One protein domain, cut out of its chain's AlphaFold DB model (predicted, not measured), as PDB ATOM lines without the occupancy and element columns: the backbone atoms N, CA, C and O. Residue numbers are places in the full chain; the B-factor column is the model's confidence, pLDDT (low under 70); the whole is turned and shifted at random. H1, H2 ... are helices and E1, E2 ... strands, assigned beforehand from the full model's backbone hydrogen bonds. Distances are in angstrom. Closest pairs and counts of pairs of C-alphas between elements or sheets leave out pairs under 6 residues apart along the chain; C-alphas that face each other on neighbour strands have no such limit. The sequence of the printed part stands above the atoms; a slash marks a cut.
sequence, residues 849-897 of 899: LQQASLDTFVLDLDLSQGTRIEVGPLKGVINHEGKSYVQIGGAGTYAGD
ATOM      1  N   LEU A 849     -11.816 -29.446   3.266       65.25
ATOM      2  CA  LEU A 849     -12.850 -28.903   4.147       65.25
ATOM      3  C   LEU A 849     -14.187 -28.706   3.412       65.25
ATOM      4  O   LEU A 849     -15.245 -29.008   3.960       65.25
ATOM      5  N   GLN A 850     -14.149 -28.254   2.153       69.75
ATOM      6  CA  GLN A 850     -15.334 -28.197   1.289       69.75
ATOM      7  C   GLN A 850     -15.860 -29.590   0.964       69.75
ATOM      8  O   GLN A 850     -17.068 -29.788   0.964       69.75
ATOM      9  N   GLN A 851     -14.966 -30.544   0.712       72.81
ATOM     10  CA  GLN A 851     -15.329 -31.927   0.450       72.81
ATOM     11  C   GLN A 851     -15.948 -32.567   1.692       72.81
ATOM     12  O   GLN A 851     -17.053 -33.072   1.597       72.81
ATOM     13  N   ALA A 852     -15.348 -32.403   2.874       70.62
ATOM     14  CA  ALA A 852     -15.936 -32.860   4.134       70.62
ATOM     15  C   ALA A 852     -17.302 -32.209   4.431       70.62
ATOM     16  O   ALA A 852     -18.187 -32.859   4.977       70.62
ATOM     17  N   SER A 853     -17.489 -30.934   4.067       72.94
ATOM     18  CA  SER A 853     -18.784 -30.246   4.166       72.94
ATOM     19  C   SER A 853     -19.801 -30.808   3.168       72.94
ATOM     20  O   SER A 853     -20.923 -31.122   3.555       72.94
ATOM     21  N   LEU A 854     -19.405 -31.006   1.905       72.50
ATOM     22  CA  LEU A 854     -20.226 -31.633   0.866       72.50
ATOM     23  C   LEU A 854     -20.631 -33.055   1.279       72.50
ATOM     24  O   LEU A 854     -21.788 -33.424   1.131       72.50
ATOM     25  N   ASP A 855     -19.708 -33.819   1.860       74.38
ATOM     26  CA  ASP A 855     -19.920 -35.193   2.315       74.38
ATOM     27  C   ASP A 855     -21.023 -35.290   3.387       74.38
ATOM     28  O   ASP A 855     -21.691 -36.316   3.480       74.38
ATOM     29  N   THR A 856     -21.310 -34.207   4.129       74.50
ATOM     30  CA  THR A 856     -22.461 -34.167   5.056       74.50
ATOM     31  C   THR A 856     -23.826 -34.195   4.357       74.50
ATOM     32  O   THR A 856     -24.829 -34.496   5.002       74.50
ATOM     33  N   PHE A 857     -23.874 -33.915   3.051       69.88
ATOM     34  CA  PHE A 857     -25.088 -33.902   2.229       69.88
ATOM     35  C   PHE A 857     -25.223 -35.139   1.323       69.88
ATOM     36  O   PHE A 857     -26.127 -35.180   0.485       69.88
ATOM     37  N   VAL A 858     -24.337 -36.136   1.455       77.50
ATOM     38  CA  VAL A 858     -24.411 -37.382   0.674       77.50
ATOM     39  C   VAL A 858     -25.663 -38.165   1.057       77.50
ATOM     40  O   VAL A 858     -25.953 -38.382   2.233       77.50
ATOM     41  N   LEU A 859     -26.396 -38.613   0.042       75.88
ATOM     42  CA  LEU A 859     -27.539 -39.500   0.180       75.88
ATOM     43  C   LEU A 859     -27.142 -40.923  -0.224       75.88
ATOM     44  O   LEU A 859     -26.681 -41.145  -1.345       75.88
ATOM     45  N   ASP A 860     -27.396 -41.898   0.648       73.19
ATOM     46  CA  ASP A 860     -27.321 -43.325   0.309       73.19
ATOM     47  C   ASP A 860     -28.562 -43.727  -0.509       73.19
ATOM     48  O   ASP A 860     -29.551 -44.237   0.021       73.19
ATOM     49  N   LEU A 861     -28.532 -43.445  -1.814       72.38
ATOM     50  CA  LEU A 861     -29.592 -43.781  -2.769       72.38
ATOM     51  C   LEU A 861     -29.037 -44.582  -3.954       72.38
ATOM     52  O   LEU A 861     -28.064 -44.176  -4.593       72.38
ATOM     53  N   ASP A 862     -29.700 -45.695  -4.281       74.62
ATOM     54  CA  ASP A 862     -29.405 -46.487  -5.477       74.62
ATOM     55  C   ASP A 862     -30.036 -45.834  -6.715       74.62
ATOM     56  O   ASP A 862     -31.240 -45.918  -6.953       74.62
ATOM     57  N   LEU A 863     -29.200 -45.175  -7.518       74.69
ATOM     58  CA  LEU A 863     -29.608 -44.504  -8.752       74.69
ATOM     59  C   LEU A 863     -29.540 -45.398  -9.999       74.69
ATOM     60  O   LEU A 863     -29.670 -44.892 -11.115       74.69
ATOM     61  N   SER A 864     -29.365 -46.717  -9.854       75.00
ATOM     62  CA  SER A 864     -29.300 -47.655 -10.989       75.00
ATOM     63  C   SER A 864     -30.550 -47.635 -11.882       75.00
ATOM     64  O   SER A 864     -30.464 -47.937 -13.071       75.00
ATOM     65  N   GLN A 865     -31.697 -47.233 -11.328       74.81
ATOM     66  CA  GLN A 865     -32.979 -47.089 -12.030       74.81
ATOM     67  C   GLN A 865     -33.264 -45.643 -12.491       74.81
ATOM     68  O   GLN A 865     -34.374 -45.336 -12.927       74.81
ATOM     69  N   GLY A 866     -32.311 -44.719 -12.346       80.94
ATOM     70  CA  GLY A 866     -32.456 -43.320 -12.746       80.94
ATOM     71  C   GLY A 866     -32.180 -43.085 -14.235       80.94
ATOM     72  O   GLY A 866     -31.347 -43.747 -14.849       80.94
ATOM     73  N   THR A 867     -32.857 -42.103 -14.832       83.12
ATOM     74  CA  THR A 867     -32.635 -41.696 -16.230       83.12
ATOM     75  C   THR A 867     -31.635 -40.549 -16.299       83.12
ATOM     76  O   THR A 867     -31.872 -39.472 -15.752       83.12
ATOM     77  N   ARG A 868     -30.496 -40.771 -16.963       85.69
ATOM     78  CA  ARG A 868     -29.450 -39.753 -17.112       85.69
ATOM     79  C   ARG A 868     -29.731 -38.842 -18.301       85.69
ATOM     80  O   ARG A 868     -30.033 -39.308 -19.397       85.69
ATOM     81  N   ILE A 869     -29.581 -37.539 -18.096       82.44
ATOM     82  CA  ILE A 869     -29.659 -36.549 -19.169       82.44
ATOM     83  C   ILE A 869     -28.325 -36.547 -19.935       82.44
ATOM     84  O   ILE A 869     -27.269 -36.301 -19.356       82.44
ATOM     85  N   GLU A 870     -28.360 -36.814 -21.241       79.88
ATOM     86  CA  GLU A 870     -27.159 -37.001 -22.083       79.88
ATOM     87  C   GLU A 870     -26.765 -35.763 -22.913       79.88
ATOM     88  O   GLU A 870     -25.657 -35.694 -23.463       79.88
ATOM     89  N   VAL A 871     -27.656 -34.771 -23.022       58.31
ATOM     90  CA  VAL A 871     -27.511 -33.605 -23.913       58.31
ATOM     91  C   VAL A 871     -28.084 -32.346 -23.250       58.31
ATOM     92  O   VAL A 871     -29.061 -32.427 -22.510       58.31
ATOM     93  N   GLY A 872     -27.503 -31.179 -23.545       62.50
ATOM     94  CA  GLY A 872     -27.971 -29.880 -23.044       62.50
ATOM     95  C   GLY A 872     -27.313 -29.442 -21.724       62.50
ATOM     96  O   GLY A 872     -26.395 -30.109 -21.247       62.50
ATOM     97  N   PRO A 873     -27.759 -28.316 -21.134       53.88
ATOM     98  CA  PRO A 873     -27.141 -27.715 -19.943       53.88
ATOM     99  C   PRO A 873     -27.246 -28.582 -18.677       53.88
ATOM    100  O   PRO A 873     -26.459 -28.407 -17.757       53.88
ATOM    101  N   LEU A 874     -28.170 -29.550 -18.648       69.25
ATOM    102  CA  LEU A 874     -28.364 -30.496 -17.539       69.25
ATOM    103  C   LEU A 874     -27.692 -31.857 -17.783       69.25
ATOM    104  O   LEU A 874     -28.000 -32.839 -17.106       69.25
ATOM    105  N   LYS A 875     -26.794 -31.952 -18.770       75.94
ATOM    106  CA  LYS A 875     -26.091 -33.200 -19.072       75.94
ATOM    107  C   LYS A 875     -25.365 -33.725 -17.829       75.94
ATOM    108  O   LYS A 875     -24.533 -33.037 -17.248       75.94
ATOM    109  N   GLY A 876     -25.639 -34.975 -17.469       77.38
ATOM    110  CA  GLY A 876     -25.044 -35.658 -16.324       77.38
ATOM    111  C   GLY A 876     -25.957 -35.781 -15.104       77.38
ATOM    112  O   GLY A 876     -25.676 -36.648 -14.277       77.38
ATOM    113  N   VAL A 877     -27.045 -35.002 -15.031       83.06
ATOM    114  CA  VAL A 877     -28.097 -35.116 -14.003       83.06
ATOM    115  C   VAL A 877     -28.873 -36.425 -14.191       83.06
ATOM    116  O   VAL A 877     -29.138 -36.842 -15.322       83.06
ATOM    117  N   ILE A 878     -29.223 -37.083 -13.087       85.19
ATOM    118  CA  ILE A 878     -29.950 -38.353 -13.031       85.19
ATOM    119  C   ILE A 878     -31.335 -38.100 -12.431       85.19
ATOM    120  O   ILE A 878     -31.443 -37.686 -11.283       85.19
ATOM    121  N   ASN A 879     -32.399 -38.378 -13.181       83.25
ATOM    122  CA  ASN A 879     -33.770 -38.275 -12.687       83.25
ATOM    123  C   ASN A 879     -34.246 -39.622 -12.138       83.25
ATOM    124  O   ASN A 879     -34.267 -40.618 -12.865       83.25
ATOM    125  N   HIS A 880     -34.663 -39.648 -10.875       80.88
ATOM    126  CA  HIS A 880     -35.165 -40.839 -10.195       80.88
ATOM    127  C   HIS A 880     -36.344 -40.463  -9.279       80.88
ATOM    128  O   HIS A 880     -36.266 -39.494  -8.530       80.88
ATOM    129  N   GLU A 881     -37.470 -41.176  -9.390       79.06
ATOM    130  CA  GLU A 881     -38.698 -40.938  -8.599       79.06
ATOM    131  C   GLU A 881     -39.193 -39.474  -8.568       79.06
ATOM    132  O   GLU A 881     -39.637 -38.958  -7.543       79.06
ATOM    133  N   GLY A 882     -39.118 -38.776  -9.706       74.19
ATOM    134  CA  GLY A 882     -39.586 -37.388  -9.816       74.19
ATOM    135  C   GLY A 882     -38.665 -36.349  -9.167       74.19
ATOM    136  O   GLY A 882     -39.056 -35.190  -9.062       74.19
ATOM    137  N   LYS A 883     -37.452 -36.743  -8.759       77.38
ATOM    138  CA  LYS A 883     -36.399 -35.852  -8.260       77.38
ATOM    139  C   LYS A 883     -35.145 -35.956  -9.122       77.38
ATOM    140  O   LYS A 883     -34.875 -36.998  -9.723       77.38
ATOM    141  N   SER A 884     -34.381 -34.874  -9.165       80.50
ATOM    142  CA  SER A 884     -33.115 -34.800  -9.887       80.50
ATOM    143  C   SER A 884     -31.946 -34.992  -8.924       80.50
ATOM    144  O   SER A 884     -31.934 -34.459  -7.817       80.50
ATOM    145  N   TYR A 885     -30.955 -35.770  -9.346       80.88
ATOM    146  CA  TYR A 885     -29.766 -36.095  -8.571       80.88
ATOM    147  C   TYR A 885     -28.506 -35.867  -9.397       80.88
ATOM    148  O   TYR A 885     -28.511 -35.994 -10.622       80.88
ATOM    149  N   VAL A 886     -27.400 -35.565  -8.726       77.88
ATOM    150  CA  VAL A 886     -26.088 -35.412  -9.358       77.88
ATOM    151  C   VAL A 886     -25.077 -36.269  -8.616       77.88
ATOM    152  O   VAL A 886     -25.079 -36.331  -7.388       77.88
ATOM    153  N   GLN A 887     -24.204 -36.929  -9.374       72.12
ATOM    154  CA  GLN A 887     -23.087 -37.684  -8.826       72.12
ATOM    155  C   GLN A 887     -21.812 -36.845  -8.938       72.12
ATOM    156  O   GLN A 887     -21.375 -36.516 -10.044       72.12
ATOM    157  N   ILE A 888     -21.219 -36.492  -7.797       65.56
ATOM    158  CA  ILE A 888     -20.018 -35.647  -7.724       65.56
ATOM    159  C   ILE A 888     -18.850 -36.503  -7.214       65.56
ATOM    160  O   ILE A 888     -18.995 -37.285  -6.278       65.56
ATOM    161  N   GLY A 889     -17.683 -36.405  -7.864       58.25
ATOM    162  CA  GLY A 889     -16.443 -37.044  -7.392       58.25
ATOM    163  C   GLY A 889     -16.389 -38.579  -7.464       58.25
ATOM    164  O   GLY A 889     -15.440 -39.168  -6.961       58.25
ATOM    165  N   GLY A 890     -17.369 -39.238  -8.094       57.03
ATOM    166  CA  GLY A 890     -17.377 -40.692  -8.305       57.03
ATOM    167  C   GLY A 890     -17.835 -41.543  -7.113       57.03
ATOM    168  O   GLY A 890     -17.850 -42.761  -7.247       57.03
ATOM    169  N   ALA A 891     -18.239 -40.940  -5.988       55.94
ATOM    170  CA  ALA A 891     -18.656 -41.687  -4.793       55.94
ATOM    171  C   ALA A 891     -19.927 -41.160  -4.096       55.94
ATOM    172  O   ALA A 891     -20.645 -41.964  -3.513       55.94
ATOM    173  N   GLY A 892     -20.248 -39.860  -4.177       64.88
ATOM    174  CA  GLY A 892     -21.417 -39.280  -3.498       64.88
ATOM    175  C   GLY A 892     -22.595 -38.996  -4.437       64.88
ATOM    176  O   GLY A 892     -22.408 -38.405  -5.506       64.88
ATOM    177  N   THR A 893     -23.802 -39.394  -4.024       69.38
ATOM    178  CA  THR A 893     -25.080 -39.024  -4.657       69.38
ATOM    179  C   THR A 893     -25.710 -37.859  -3.897       69.38
ATOM    180  O   THR A 893     -25.865 -37.928  -2.680       69.38
ATOM    181  N   TYR A 894     -26.120 -36.807  -4.609       72.69
ATOM    182  CA  TYR A 894     -26.711 -35.599  -4.024       72.69
ATOM    183  C   TYR A 894     -28.052 -35.292  -4.692       72.69
ATOM    184  O   TYR A 894     -28.169 -35.423  -5.910       72.69
ATOM    185  N   ALA A 895     -29.060 -34.879  -3.917       67.88
ATOM    186  CA  ALA A 895     -30.315 -34.366  -4.469       67.88
ATOM    187  C   ALA A 895     -30.125 -32.917  -4.937       67.88
ATOM    188  O   ALA A 895     -29.553 -32.106  -4.212       67.88
ATOM    189  N   GLY A 896     -30.609 -32.595  -6.135       53.03
ATOM    190  CA  GLY A 896     -30.648 -31.235  -6.664       53.03
ATOM    191  C   GLY A 896     -32.088 -30.807  -6.916       53.03
ATOM    192  O   GLY A 896     -32.800 -31.473  -7.666       53.03
ATOM    193  N   ASP A 897     -32.507 -29.690  -6.322       45.88
ATOM    194  CA  ASP A 897     -33.673 -28.957  -6.817       45.88
ATOM    195  C   ASP A 897     -33.244 -28.264  -8.113       45.88
ATOM    196  O   ASP A 897     -32.472 -27.305  -8.100       45.88
TER     197      ASP A 897
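This is residues 849 to 897 of the 899 residues of an uncharacterized protein of Pseudomonas fragi (UniProt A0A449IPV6). A small three-stranded antiparallel sheet, E1, E2 and E3, has a short helix, H1, at one end of the longest axis and a loop near residue 871 at the other. The long link from H1 to E1 passes along the sheet to E1, where residues 867 to 868 pair with residues 878 to 879 of E1 before the chain loops out and returns. The printed part has 49 residues with one named helix and three named strands, in the order H1, E1, E2, E3; the sheet runs E1, E2, E3. The class is mixed, helices and strands, though under half of the residues, 21, are in named elements. The whole is only just compact, close to loose, with a radius of gyration of the C-alphas of 11.1 A and spans of 32 by 21 by 19 A.

H1 covers residues 849 to 855, beginning at C-alpha 849 at (-12.850, -28.903, 4.147), and is 9.6 A long from first to last C-alpha. Residues 856 to 877 hold no named element. E1 covers residues 878 to 880, 6.4 A long, with C-alpha 878 at (-29.950, -38.353, -13.031). E2 covers residues 883 to 888 and is 16.4 A long. E3 covers residues 892 to 896, 12.6 A long, and ends at C-alpha 896 at (-30.648, -31.235, -6.664).

E1, E2 and E3 form a meander, each strand the antiparallel neighbour of the one before. E1 and E3 are edge strands and E2 is the inner one. E1 and E2 form a hairpin with 140 degrees between their directions; N 878 and O 885 are 2.8 A apart and N 880 and O 883 are 2.9 A apart, within hydrogen-bond range. E2 and E3 form a second hairpin with 142 degrees between their directions; N 886 and O 894 are 2.9 A apart and N 896 and O 884 are 2.8 A apart, within hydrogen-bond range. H1 only grazes the sheet, with its residues 854 to 855; the closest C-alphas of H1 and E3 are those of Asp 855 and Gly 892, 7.3 A apart. In H1 every O i to N i+4 pair is within hydrogen-bond range.

The two C-alphas farthest apart are those of Leu 849 and Val 871, at 32.0 A. The printed part has no cut. The link from H1 to E1 is long, with 22 residues, while the links from E1 to E2 and from E2 to E3 are tight. The mean pLDDT of the printed part is 72.1, and 16 residues are under 70: residues 849 to 850, 857, 871 to 874, 888 to 893 and 895 to 897.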